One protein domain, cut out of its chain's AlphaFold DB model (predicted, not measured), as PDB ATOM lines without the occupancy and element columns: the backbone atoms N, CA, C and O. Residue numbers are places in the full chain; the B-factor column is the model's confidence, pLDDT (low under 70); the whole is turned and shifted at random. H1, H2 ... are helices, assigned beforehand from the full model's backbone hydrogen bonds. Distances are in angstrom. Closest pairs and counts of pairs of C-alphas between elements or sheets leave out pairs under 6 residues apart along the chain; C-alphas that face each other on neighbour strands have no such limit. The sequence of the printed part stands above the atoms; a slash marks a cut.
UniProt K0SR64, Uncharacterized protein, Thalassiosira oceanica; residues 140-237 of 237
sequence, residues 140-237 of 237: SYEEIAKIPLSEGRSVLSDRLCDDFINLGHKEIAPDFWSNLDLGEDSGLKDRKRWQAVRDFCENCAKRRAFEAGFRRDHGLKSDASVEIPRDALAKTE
ATOM      1  N   SER A 140     341.704 218.824 377.164       68.06
ATOM      2  CA  SER A 140     341.558 219.848 378.212       68.06
ATOM      3  C   SER A 140     340.192 219.752 378.888       68.06
ATOM      4  O   SER A 140     340.100 219.799 380.111       68.06
ATOM      5  N   TYR A 141     339.133 219.588 378.098       70.56
ATOM      6  CA  TYR A 141     337.766 219.520 378.602       70.56
ATOM      7  C   TYR A 141     337.490 218.222 379.366       70.56
ATOM      8  O   TYR A 141     336.892 218.268 380.441       70.56
ATOM      9  N   GLU A 142     337.989 217.090 378.868       75.00
ATOM     10  CA  GLU A 142     337.904 215.805 379.571       75.00
ATOM     11  C   GLU A 142     338.653 215.824 380.911       75.00
ATOM     12  O   GLU A 142     338.166 215.286 381.902       75.00
ATOM     13  N   GLU A 143     339.826 216.460 380.974       76.25
ATOM     14  CA  GLU A 143     340.588 216.578 382.223       76.25
ATOM     15  C   GLU A 143     339.913 217.544 383.209       76.25
ATOM     16  O   GLU A 143     339.883 217.269 384.409       76.25
ATOM     17  N   ILE A 144     339.295 218.631 382.724       77.31
ATOM     18  CA  ILE A 144     338.482 219.526 383.567       77.31
ATOM     19  C   ILE A 144     337.308 218.759 384.181       77.31
ATOM     20  O   ILE A 144     337.070 218.872 385.383       77.31
ATOM     21  N   ALA A 145     336.602 217.947 383.389       79.19
ATOM     22  CA  ALA A 145     335.471 217.152 383.865       79.19
ATOM     23  C   ALA A 145     335.852 216.158 384.976       79.19
ATOM     24  O   ALA A 145     335.005 215.806 385.796       79.19
ATOM     25  N   LYS A 146     337.122 215.736 385.046       81.00
ATOM     26  CA  LYS A 146     337.645 214.815 386.069       81.00
ATOM     27  C   LYS A 146     338.048 215.496 387.378       81.00
ATOM     28  O   LYS A 146     338.244 214.792 388.363       81.00
ATOM     29  N   ILE A 147     338.134 216.829 387.438       81.06
ATOM     30  CA  ILE A 147     338.524 217.560 388.661       81.06
ATOM     31  C   ILE A 147     337.668 217.161 389.882       81.06
ATOM     32  O   ILE A 147     338.251 216.893 390.934       81.06
ATOM     33  N   PRO A 148     336.326 217.034 389.792       80.12
ATOM     34  CA  PRO A 148     335.504 216.579 390.916       80.12
ATOM     35  C   PRO A 148     335.807 215.165 391.400       80.12
ATOM     36  O   PRO A 148     335.579 214.874 392.574       80.12
ATOM     37  N   LEU A 149     336.363 214.322 390.527       78.19
ATOM     38  CA  LEU A 149     336.770 212.959 390.848       78.19
ATOM     39  C   LEU A 149     338.221 212.849 391.329       78.19
ATOM     40  O   LEU A 149     338.712 211.740 391.528       78.19
ATOM     41  N   SER A 150     338.924 213.974 391.485       75.38
ATOM     42  CA  SER A 150     340.292 213.957 391.993       75.38
ATOM     43  C   SER A 150     340.353 213.420 393.424       75.38
ATOM     44  O   SER A 150     339.465 213.641 394.251       75.38
ATOM     45  N   GLU A 151     341.427 212.683 393.679       72.94
ATOM     46  CA  GLU A 151     341.722 212.054 394.959       72.94
ATOM     47  C   GLU A 151     342.014 213.119 396.021       72.94
ATOM     48  O   GLU A 151     342.622 214.152 395.733       72.94
ATOM     49  N   GLY A 152     341.633 212.837 397.264       72.62
ATOM     50  CA  GLY A 152     341.831 213.738 398.389       72.62
ATOM     51  C   GLY A 152     340.831 214.894 398.408       72.62
ATOM     52  O   GLY A 152     339.654 214.752 398.053       72.62
ATOM     53  N   ARG A 153     341.286 216.045 398.901       72.44
ATOM     54  CA  ARG A 153     340.484 217.269 398.952       72.44
ATOM     55  C   ARG A 153     340.695 218.057 397.659       72.44
ATOM     56  O   ARG A 153     341.787 218.042 397.112       72.44
ATOM     57  N   SER A 154     339.660 218.743 397.178       73.31
ATOM     58  CA  SER A 154     339.734 219.574 395.971       73.31
ATOM     59  C   SER A 154     339.128 220.940 396.258       73.31
ATOM     60  O   SER A 154     337.936 221.042 396.562       73.31
ATOM     61  N   VAL A 155     339.939 221.996 396.178       75.31
ATOM     62  CA  VAL A 155     339.483 223.365 396.473       75.31
ATOM     63  C   VAL A 155     338.472 223.823 395.431       75.31
ATOM     64  O   VAL A 155     337.499 224.506 395.769       75.31
ATOM     65  N   LEU A 156     338.680 223.457 394.163       74.75
ATOM     66  CA  LEU A 156     337.758 223.823 393.096       74.75
ATOM     67  C   LEU A 156     336.452 223.062 393.223       74.75
ATOM     68  O   LEU A 156     335.397 223.666 393.066       74.75
ATOM     69  N   SER A 157     336.487 221.771 393.536       80.69
ATOM     70  CA  SER A 157     335.257 220.991 393.690       80.69
ATOM     71  C   SER A 157     334.437 221.468 394.884       80.69
ATOM     72  O   SER A 157     333.237 221.687 394.730       80.69
ATOM     73  N   ASP A 158     335.084 221.746 396.020       80.62
ATOM     74  CA  ASP A 158     334.426 222.272 397.223       80.62
ATOM     75  C   ASP A 158     333.675 223.592 396.944       80.62
ATOM     76  O   ASP A 158     332.648 223.868 397.560       80.62
ATOM     77  N   ARG A 159     334.164 224.417 396.005       80.56
ATOM     78  CA  ARG A 159     333.607 225.754 395.723       80.56
ATOM     79  C   ARG A 159     332.729 225.836 394.477       80.56
ATOM     80  O   ARG A 159     331.827 226.670 394.434       80.56
ATOM     81  N   LEU A 160     333.000 225.020 393.459       84.06
ATOM     82  CA  LEU A 160     332.306 225.055 392.168       84.06
ATOM     83  C   LEU A 160     331.142 224.071 392.098       84.06
ATOM     84  O   LEU A 160     330.171 224.353 391.399       84.06
ATOM     85  N   CYS A 161     331.208 222.933 392.797       87.81
ATOM     86  CA  CYS A 161     330.235 221.863 392.585       87.81
ATOM     87  C   CYS A 161     328.791 222.272 392.894       87.81
ATOM     88  O   CYS A 161     327.887 221.829 392.193       87.81
ATOM     89  N   ASP A 162     328.554 223.149 393.872       90.12
ATOM     90  CA  ASP A 162     327.217 223.699 394.138       90.12
ATOM     91  C   ASP A 162     326.625 224.422 392.930       90.12
ATOM     92  O   ASP A 162     325.523 224.105 392.475       90.12
ATOM     93  N   ASP A 163     327.378 225.394 392.415       87.62
ATOM     94  CA  ASP A 163     326.936 226.259 391.328       87.62
ATOM     95  C   ASP A 163     326.758 225.442 390.037       87.62
ATOM     96  O   ASP A 163     325.788 225.644 389.309       87.62
ATOM     97  N   PHE A 164     327.651 224.478 389.778       88.25
ATOM     98  CA  PHE A 164     327.560 223.599 388.611       88.25
ATOM     99  C   PHE A 164     326.397 222.608 388.706       88.25
ATOM    100  O   PHE A 164     325.643 222.490 387.747       88.25
ATOM    101  N   ILE A 165     326.168 221.956 389.852       90.62
ATOM    102  CA  ILE A 165     324.994 221.083 390.031       90.62
ATOM    103  C   ILE A 165     323.701 221.890 389.878       90.62
ATOM    104  O   ILE A 165     322.766 221.440 389.215       90.62
ATOM    105  N   ASN A 166     323.636 223.091 390.462       90.69
ATOM    106  CA  ASN A 166     322.471 223.962 390.324       90.69
ATOM    107  C   ASN A 166     322.243 224.355 388.857       90.69
ATOM    108  O   ASN A 166     321.129 224.220 388.351       90.69
ATOM    109  N   LEU A 167     323.302 224.749 388.145       89.75
ATOM    110  CA  LEU A 167     323.220 225.042 386.719       89.75
ATOM    111  C   LEU A 167     322.724 223.820 385.930       89.75
ATOM    112  O   LEU A 167     321.759 223.924 385.176       89.75
ATOM    113  N   GLY A 168     323.372 222.671 386.114       88.19
ATOM    114  CA  GLY A 168     323.153 221.481 385.304       88.19
ATOM    115  C   GLY A 168     321.801 220.810 385.527       88.19
ATOM    116  O   GLY A 168     321.154 220.413 384.562       88.19
ATOM    117  N   HIS A 169     321.367 220.699 386.787       88.25
ATOM    118  CA  HIS A 169     320.175 219.927 387.154       88.25
ATOM    119  C   HIS A 169     318.918 220.781 387.354       88.25
ATOM    120  O   HIS A 169     317.818 220.233 387.359       88.25
ATOM    121  N   LYS A 170     319.049 222.100 387.570       89.00
ATOM    122  CA  LYS A 170     317.896 222.979 387.847       89.00
ATOM    123  C   LYS A 170     317.694 224.069 386.804       89.00
ATOM    124  O   LYS A 170     316.553 224.428 386.532       89.00
ATOM    125  N   GLU A 171     318.767 224.627 386.248       89.75
ATOM    126  CA  GLU A 171     318.656 225.789 385.360       89.75
ATOM    127  C   GLU A 171     318.695 225.455 383.867       89.75
ATOM    128  O   GLU A 171     318.074 226.167 383.070       89.75
ATOM    129  N   ILE A 172     319.447 224.427 383.478       88.44
ATOM    130  CA  ILE A 172     319.490 223.945 382.099       88.44
ATOM    131  C   ILE A 172     318.330 222.974 381.892       88.44
ATOM    132  O   ILE A 172     318.126 222.045 382.672       88.44
ATOM    133  N   ALA A 173     317.542 223.218 380.844       88.56
ATOM    134  CA  ALA A 173     316.380 222.396 380.548       88.56
ATOM    135  C   ALA A 173     316.812 220.977 380.125       88.56
ATOM    136  O   ALA A 173     317.765 220.860 379.353       88.56
ATOM    137  N   PRO A 174     316.092 219.915 380.537       87.06
ATOM    138  CA  PRO A 174     316.393 218.540 380.127       87.06
ATOM    139  C   PRO A 174     316.503 218.370 378.608       87.06
ATOM    140  O   PRO A 174     317.430 217.729 378.130       87.06
ATOM    141  N   ASP A 175     315.634 219.040 377.845       85.81
ATOM    142  CA  ASP A 175     315.641 219.011 376.378       85.81
ATOM    143  C   ASP A 175     316.970 219.488 375.772       85.81
ATOM    144  O   ASP A 175     317.380 219.017 374.713       85.81
ATOM    145  N   PHE A 176     317.674 220.413 376.435       88.25
ATOM    146  CA  PHE A 176     318.998 220.848 375.989       88.25
ATOM    147  C   PHE A 176     320.017 219.708 376.077       88.25
ATOM    148  O   PHE A 176     320.817 219.534 375.159       88.25
ATOM    149  N   TRP A 177     319.962 218.911 377.146       87.88
ATOM    150  CA  TRP A 177     320.819 217.740 377.314       87.88
ATOM    151  C   TRP A 177     320.451 216.627 376.338       87.88
ATOM    152  O   TRP A 177     321.346 216.062 375.723       87.88
ATOM    153  N   SER A 178     319.160 216.397 376.101       85.56
ATOM    154  CA  SER A 178     318.702 215.447 375.081       85.56
ATOM    155  C   SER A 178     319.223 215.811 373.687       85.56
ATOM    156  O   SER A 178     319.627 214.938 372.926       85.56
ATOM    157  N   ASN A 179     319.282 217.108 373.357       83.75
ATOM    158  CA  ASN A 179     319.866 217.567 372.094       83.75
ATOM    159  C   ASN A 179     321.375 217.303 372.011       83.75
ATOM    160  O   ASN A 179     321.887 217.080 370.919       83.75
ATOM    161  N   LEU A 180     322.093 217.306 373.137       84.50
ATOM    162  CA  LEU A 180     323.522 216.975 373.183       84.50
ATOM    163  C   LEU A 180     323.788 215.511 372.786       84.50
ATOM    164  O   LEU A 180     324.813 215.213 372.162       84.50
ATOM    165  N   ASP A 181     322.847 214.622 373.115       82.94
ATOM    166  CA  ASP A 181     322.918 213.187 372.826       82.94
ATOM    167  C   ASP A 181     322.641 212.858 371.349       82.94
ATOM    168  O   ASP A 181     323.057 211.805 370.869       82.94
ATOM    169  N   LEU A 182     322.040 213.786 370.590       80.56
ATOM    170  CA  LEU A 182     321.791 213.653 369.143       80.56
ATOM    171  C   LEU A 182     323.062 213.709 368.281       80.56
ATOM    172  O   LEU A 182     323.000 213.630 367.057       80.56
ATOM    173  N   GLY A 183     324.238 213.833 368.887       74.56
ATOM    174  CA  GLY A 183     325.474 213.685 368.140       74.56
ATOM    175  C   GLY A 183     325.816 214.900 367.273       74.56
ATOM    176  O   GLY A 183     325.759 216.053 367.713       74.56
ATOM    177  N   GLU A 184     326.203 214.620 366.030       69.31
ATOM    178  CA  GLU A 184     326.472 215.626 364.991       69.31
ATOM    179  C   GLU A 184     325.205 216.420 364.609       69.31
ATOM    180  O   GLU A 184     325.306 217.568 364.183       69.31
ATOM    181  N   ASP A 185     324.013 215.870 364.867       68.31
ATOM    182  CA  ASP A 185     322.725 216.500 364.545       68.31
ATOM    183  C   ASP A 185     322.219 217.457 365.645       68.31
ATOM    184  O   ASP A 185     321.146 218.047 365.531       68.31
ATOM    185  N   SER A 186     323.004 217.655 366.711       70.19
ATOM    186  CA  SER A 186     322.641 218.491 367.870       70.19
ATOM    187  C   SER A 186     322.452 219.981 367.545       70.19
ATOM    188  O   SER A 186     321.804 220.708 368.300       70.19
ATOM    189  N   GLY A 187     323.043 220.473 366.448       72.81
ATOM    190  CA  GLY A 187     322.997 221.889 366.056       72.81
ATOM    191  C   GLY A 187     323.694 222.856 367.031       72.81
ATOM    192  O   GLY A 187     323.569 224.077 366.871       72.81
ATOM    193  N   LEU A 188     324.414 222.328 368.031       78.44
ATOM    194  CA  LEU A 188     325.159 223.082 369.041       78.44
ATOM    195  C   LEU A 188     326.519 223.521 368.499       78.44
ATOM    196  O   LEU A 188     327.211 222.757 367.825       78.44
ATOM    197  N   LYS A 189     326.940 224.749 368.825       77.94
ATOM    198  CA  LYS A 189     328.216 225.293 368.328       77.94
ATOM    199  C   LYS A 189     329.434 224.635 368.967       77.94
ATOM    200  O   LYS A 189     330.463 224.509 368.308       77.94
ATOM    201  N   ASP A 190     329.337 224.267 370.243       76.44
ATOM    202  CA  ASP A 190     330.458 223.716 371.011       76.44
ATOM    203  C   ASP A 190     330.030 222.508 371.853       76.44
ATOM    204  O   ASP A 190     329.999 222.532 373.086       76.44
ATOM    205  N   ARG A 191     329.653 221.430 371.158       81.81
ATOM    206  CA  ARG A 191     329.164 220.186 371.768       81.81
ATOM    207  C   ARG A 191     330.123 219.628 372.822       81.81
ATOM    208  O   ARG A 191     329.689 219.247 373.902       81.81
ATOM    209  N   LYS A 192     331.426 219.593 372.530       78.19
ATOM    210  CA  LYS A 192     332.435 219.014 373.436       78.19
ATOM    211  C   LYS A 192     332.516 219.766 374.757       78.19
ATOM    212  O   LYS A 192     332.592 219.148 375.815       78.19
ATOM    213  N   ARG A 193     332.449 221.097 374.710       83.19
ATOM    214  CA  ARG A 193     332.401 221.909 375.923       83.19
ATOM    215  C   ARG A 193     331.160 221.599 376.752       83.19
ATOM    216  O   ARG A 193     331.269 221.461 377.965       83.19
ATOM    217  N   TRP A 194     329.994 221.480 376.117       85.69
ATOM    218  CA  TRP A 194     328.753 221.140 376.819       85.69
ATOM    219  C   TRP A 194     328.767 219.728 377.402       85.69
ATOM    220  O   TRP A 194     328.271 219.544 378.512       85.69
ATOM    221  N   GLN A 195     329.408 218.776 376.720       87.12
ATOM    222  CA  GLN A 195     329.667 217.441 377.254       87.12
ATOM    223  C   GLN A 195     330.490 217.514 378.539       87.12
ATOM    224  O   GLN A 195     330.049 217.028 379.571       87.12
ATOM    225  N   ALA A 196     331.617 218.224 378.523       84.75
ATOM    226  CA  ALA A 196     332.441 218.367 379.718       84.75
ATOM    227  C   ALA A 196     331.734 219.109 380.859       84.75
ATOM    228  O   ALA A 196     331.974 218.806 382.022       84.75
ATOM    229  N   VAL A 197     330.847 220.063 380.553       86.00
ATOM    230  CA  VAL A 197     330.004 220.707 381.573       86.00
ATOM    231  C   VAL A 197     329.042 219.693 382.193       86.00
ATOM    232  O   VAL A 197     328.931 219.666 383.416       86.00
ATOM    233  N   ARG A 198     328.377 218.851 381.387       89.44
ATOM    234  CA  ARG A 198     327.504 217.778 381.892       89.44
ATOM    235  C   ARG A 198     328.286 216.812 382.776       89.44
ATOM    236  O   ARG A 198     327.912 216.612 383.927       89.44
ATOM    237  N   ASP A 199     329.407 216.308 382.274       87.25
ATOM    238  CA  ASP A 199     330.254 215.347 382.981       87.25
ATOM    239  C   ASP A 199     330.791 215.943 384.294       87.25
ATOM    240  O   ASP A 199     330.786 215.285 385.333       87.25
ATOM    241  N   PHE A 200     331.189 217.222 384.296       87.06
ATOM    242  CA  PHE A 200     331.602 217.927 385.512       87.06
ATOM    243  C   PHE A 200     330.464 218.008 386.540       87.06
ATOM    244  O   PHE A 200     330.685 217.747 387.724       87.06
ATOM    245  N   CYS A 201     329.243 218.346 386.111       88.81
ATOM    246  CA  CYS A 201     328.067 218.396 386.983       88.81
ATOM    247  C   CYS A 201     327.750 217.023 387.592       88.81
ATOM    248  O   CYS A 201     327.549 216.918 388.804       88.81
ATOM    249  N   GLU A 202     327.751 215.972 386.772       88.88
ATOM    250  CA  GLU A 202     327.511 214.598 387.216       88.88
ATOM    251  C   GLU A 202     328.589 214.133 388.196       88.88
ATOM    252  O   GLU A 202     328.278 213.589 389.256       88.88
ATOM    253  N   ASN A 203     329.856 214.418 387.907       88.31
ATOM    254  CA  ASN A 203     330.973 214.070 388.780       88.31
ATOM    255  C   ASN A 203     330.930 214.834 390.109       88.31
ATOM    256  O   ASN A 203     331.209 214.262 391.162       88.31
ATOM    257  N   CYS A 204     330.503 216.096 390.093       88.50
ATOM    258  CA  CYS A 204     330.206 216.850 391.307       88.50
ATOM    259  C   CYS A 204     329.071 216.216 392.126       88.50
ATOM    260  O   CYS A 204     329.158 216.147 393.354       88.50
ATOM    261  N   ALA A 205     328.013 215.727 391.473       87.94
ATOM    262  CA  ALA A 205     326.920 215.034 392.152       87.94
ATOM    263  C   ALA A 205     327.381 213.693 392.756       87.94
ATOM    264  O   ALA A 205     327.070 213.411 393.915       87.94
ATOM    265  N   LYS A 206     328.184 212.911 392.018       86.69
ATOM    266  CA  LYS A 206     328.811 211.667 392.501       86.69
ATOM    267  C   LYS A 206     329.687 211.925 393.723       86.69
ATOM    268  O   LYS A 206     329.511 211.267 394.748       86.69
ATOM    269  N   ARG A 207     330.558 212.941 393.655       85.81
ATOM    270  CA  ARG A 207     331.390 213.383 394.781       85.81
ATOM    271  C   ARG A 207     330.535 213.669 396.014       85.81
ATOM    272  O   ARG A 207     330.798 213.131 397.084       85.81
ATOM    273  N   ARG A 208     329.460 214.448 395.869       85.69
ATOM    274  CA  ARG A 208     328.555 214.765 396.987       85.69
ATOM    275  C   ARG A 208     327.883 213.554 397.599       85.69
ATOM    276  O   ARG A 208     327.796 213.473 398.822       85.69
ATOM    277  N   ALA A 209     327.387 212.650 396.763       85.62
ATOM    278  CA  ALA A 209     326.752 211.428 397.232       85.62
ATOM    279  C   ALA A 209     327.744 210.580 398.040       85.62
ATOM    280  O   ALA A 209     327.409 210.126 399.135       85.62
ATOM    281  N   PHE A 210     328.979 210.451 397.542       85.88
ATOM    282  CA  PHE A 210     330.053 209.762 398.245       85.88
ATOM    283  C   PHE A 210     330.373 210.423 399.589       85.88
ATOM    284  O   PHE A 210     330.336 209.757 400.621       85.88
ATOM    285  N   GLU A 211     330.625 211.732 399.612       86.00
ATOM    286  CA  GLU A 211     330.964 212.436 400.851       86.00
ATOM    287  C   GLU A 211     329.824 212.379 401.880       86.00
ATOM    288  O   GLU A 211     330.073 212.238 403.075       86.00
ATOM    289  N   ALA A 212     328.563 212.472 401.444       86.56
ATOM    290  CA  ALA A 212     327.407 212.343 402.329       86.56
ATOM    291  C   ALA A 212     327.314 210.938 402.950       86.56
ATOM    292  O   ALA A 212     327.079 210.820 404.155       86.56
ATOM    293  N   GLY A 213     327.538 209.889 402.151       84.31
ATOM    294  CA  GLY A 213     327.625 208.511 402.638       84.31
ATOM    295  C   GLY A 213     328.782 208.333 403.619       84.31
ATOM    296  O   GLY A 213     328.573 207.883 404.741       84.31
ATOM    297  N   PHE A 214     329.974 208.804 403.250       85.69
ATOM    298  CA  PHE A 214     331.169 208.712 404.082       85.69
ATOM    299  C   PHE A 214     330.988 209.408 405.436       85.69
ATOM    300  O   PHE A 214     331.335 208.836 406.470       85.69
ATOM    301  N   ARG A 215     330.396 210.614 405.449       86.69
ATOM    302  CA  ARG A 215     330.098 211.347 406.689       86.69
ATOM    303  C   ARG A 215     329.150 210.570 407.587       86.69
ATOM    304  O   ARG A 215     329.417 210.448 408.778       86.69
ATOM    305  N   ARG A 216     328.071 210.028 407.021       87.12
ATOM    306  CA  ARG A 216     327.101 209.217 407.765       87.12
ATOM    307  C   ARG A 216     327.769 207.982 408.370       87.12
ATOM    308  O   ARG A 216     327.572 207.711 409.549       87.12
ATOM    309  N   ASP A 217     328.571 207.276 407.582       86.75
ATOM    310  CA  ASP A 217     329.166 206.000 407.979       86.75
ATOM    311  C   ASP A 217     330.285 206.181 409.031       86.75
ATOM    312  O   ASP A 217     330.530 205.282 409.831       86.75
ATOM    313  N   HIS A 218     330.908 207.366 409.094       86.38
ATOM    314  CA  HIS A 218     331.956 207.714 410.068       86.38
ATOM    315  C   HIS A 218     331.485 208.665 411.182       86.38
ATOM    316  O   HIS A 218     332.304 209.156 411.961       86.38
ATOM    317  N   GLY A 219     330.183 208.959 411.269       86.38
ATOM    318  CA  GLY A 219     329.625 209.859 412.287       86.38
ATOM    319  C   GLY A 219     330.143 211.301 412.204       86.38
ATOM    320  O   GLY A 219     330.171 212.012 413.210       86.38
ATOM    321  N   LEU A 220     330.579 211.740 411.022       86.88
ATOM    322  CA  LEU A 220     331.053 213.100 410.792       86.88
ATOM    323  C   LEU A 220     329.875 214.070 410.652       86.88
ATOM    324  O   LEU A 220     328.792 213.721 410.180       86.88
ATOM    325  N   LYS A 221     330.108 215.330 411.025       83.31
ATOM    326  CA  LYS A 221     329.140 216.412 410.812       83.31
ATOM    327  C   LYS A 221     328.929 216.668 409.319       83.31
ATOM    328  O   LYS A 221     329.808 216.400 408.501       83.31
ATOM    329  N   SER A 222     327.779 217.240 408.971       75.75
ATOM    330  CA  SER A 222     327.394 217.547 407.584       75.75
ATOM    331  C   SER A 222     328.358 218.492 406.860       75.75
ATOM    332  O   SER A 222     328.428 218.466 405.638       75.75
ATOM    333  N   ASP A 223     329.086 219.319 407.607       75.31
ATOM    334  CA  ASP A 223     330.068 220.294 407.131       75.31
ATOM    335  C   ASP A 223     331.519 219.796 407.233       75.31
ATOM    336  O   ASP A 223     332.446 220.502 406.835       75.31
ATOM    337  N   ALA A 224     331.740 218.585 407.754       76.25
ATOM    338  CA  ALA A 224     333.082 218.045 407.885       76.25
ATOM    339  C   ALA A 224     333.693 217.793 406.498       76.25
ATOM    340  O   ALA A 224     333.048 217.234 405.600       76.25
ATOM    341  N   SER A 225     334.951 218.203 406.332       72.75
ATOM    342  CA  SER A 225     335.718 217.902 405.125       72.75
ATOM    343  C   SER A 225     335.971 216.396 405.040       72.75
ATOM    344  O   SER A 225     336.232 215.749 406.055       72.75
ATOM    345  N   VAL A 226     335.848 215.847 403.833       76.50
ATOM    346  CA  VAL A 226     336.054 214.426 403.549       76.50
ATOM    347  C   VAL A 226     337.214 214.309 402.576       76.50
ATOM    348  O   VAL A 226     337.196 214.918 401.507       76.50
ATOM    349  N   GLU A 227     338.216 213.521 402.947       76.44
ATOM    350  CA  GLU A 227     339.279 213.124 402.030       76.44
ATOM    351  C   GLU A 227     338.813 211.911 401.236       76.44
ATOM    352  O   GLU A 227     338.424 210.893 401.809       76.44
ATOM    353  N   ILE A 228     338.826 212.029 399.911       72.25
ATOM    354  CA  ILE A 228     338.357 210.971 399.025       72.25
ATOM    355  C   ILE A 228     339.514 210.005 398.735       72.25
ATOM    356  O   ILE A 228     340.510 210.420 398.139       72.25
ATOM    357  N   PRO A 229     339.414 208.718 399.111       70.19
ATOM    358  CA  PRO A 229     340.430 207.730 398.760       70.19
ATOM    359  C   PRO A 229     340.507 207.519 397.241       70.19
ATOM    360  O   PRO A 229     339.480 207.575 396.565       70.19
ATOM    361  N   ARG A 230     341.700 207.189 396.720       62.06
ATOM    362  CA  ARG A 230     341.953 206.972 395.277       62.06
ATOM    363  C   ARG A 230     340.900 206.108 394.581       62.06
ATOM    364  O   ARG A 230     340.379 206.461 393.530       62.06
ATOM    365  N   ASP A 231     340.538 204.999 395.219       62.72
ATOM    366  CA  ASP A 231     339.700 203.960 394.615       62.72
ATOM    367  C   ASP A 231     338.200 204.146 394.897       62.72
ATOM    368  O   ASP A 231     337.377 203.305 394.528       62.72
ATOM    369  N   ALA A 232     337.826 205.211 395.609       62.88
ATOM    370  CA  ALA A 232     336.488 205.352 396.167       62.88
ATOM    371  C   ALA A 232     335.441 205.822 395.148       62.88
ATOM    372  O   ALA A 232     334.276 205.445 395.253       62.88
ATOM    373  N   LEU A 233     335.853 206.597 394.141       61.78
ATOM    374  CA  LEU A 233     334.957 207.143 393.114       61.78
ATOM    375  C   LEU A 233     334.875 206.284 391.842       61.78
ATOM    376  O   LEU A 233     333.991 206.500 391.016       61.78
ATOM    377  N   ALA A 234     335.743 205.276 391.707       53.62
ATOM    378  CA  ALA A 234     335.711 204.303 390.611       53.62
ATOM    379  C   ALA A 234     334.632 203.213 390.793       53.62
ATOM    380  O   ALA A 234     334.361 202.457 389.870       53.62
ATOM    381  N   LYS A 235     334.021 203.109 391.984       46.62
ATOM    382  CA  LYS A 235     333.034 202.066 392.336       46.62
ATOM    383  C   LYS A 235     331.573 202.520 392.248       46.62
ATOM    384  O   LYS A 235     330.685 201.779 392.651       46.62
ATOM    385  N   THR A 236     331.330 203.741 391.782       43.94
ATOM    386  CA  THR A 236     329.987 204.334 391.638       43.94
ATOM    387  C   THR A 236     329.451 204.288 390.200       43.94
ATOM    388  O   THR A 236     328.543 205.052 389.873       43.94
ATOM    389  N   GLU A 237     330.024 203.428 389.351       33.81
ATOM    390  CA  GLU A 237     329.499 203.071 388.021       33.81
ATOM    391  C   GLU A 237     328.477 201.930 388.093       33.81
ATOM    392  O   GLU A 237     328.699 200.980 388.881       33.81
TER     393      GLU A 237
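Overview. This is residues 140 to 237 of the 237 residues of an uncharacterized protein of Thalassiosira oceanica (UniProt K0SR64). One long helix, H5, makes the length of this model; H1 packs side by side on it, H2 crosses it, and residues 218 to 237, with no named element, fold back from its far end. The 98 printed residues hold H1 to H5 in that order and no named strand, class all helix. The whole is only just compact, close to loose, with radius of gyration of the C-alphas 14.9 A, and elongated, 48 by 25 by 23 A.

Along the chain. Find C-alpha 140 at (341.558, 219.848, 378.212), where H1, residues 140 to 149, begins. Next come H2, 155 to 171, 23.7 A, with a kink of 36 degrees near 162; H3, 174 to 181; and H4, 183 to 186. H5, 191 to 217, runs 38.9 A to C-alpha 217 at (329.166, 206.000, 407.979).

Arrangement. Look first at H5, the hub. H1 touches it, closest C-alphas Ala 145 and Phe 200, 4.3 A, at a shallow tilt of 11 degrees, the same way. H2 touches its residues 197 to 205, closest C-alphas Ile 165 and Cys 201, 5.1 A. H3 only just touches it, with 3 pairs of C-alphas within 8 A, closest Leu 180 and Arg 191, 6.6 A. H4 is close to but not clearly touching H3, closest C-alphas Asn 179 and Ser 186, 5.1 A. Every O i to N i+4 pair is within hydrogen-bond range in H3 and H5, 11 of 13 in H2 and 3 of 6 in H1; H4 is too short for one.

Size, cuts and confidence. The printed part has no cut, and its four links between helices are tight. The C-alphas farthest apart, Asp 185 and Gly 219, are 48.7 A apart. Expect pLDDT under 70 at residues 140, 184 to 185 and 230 to 237.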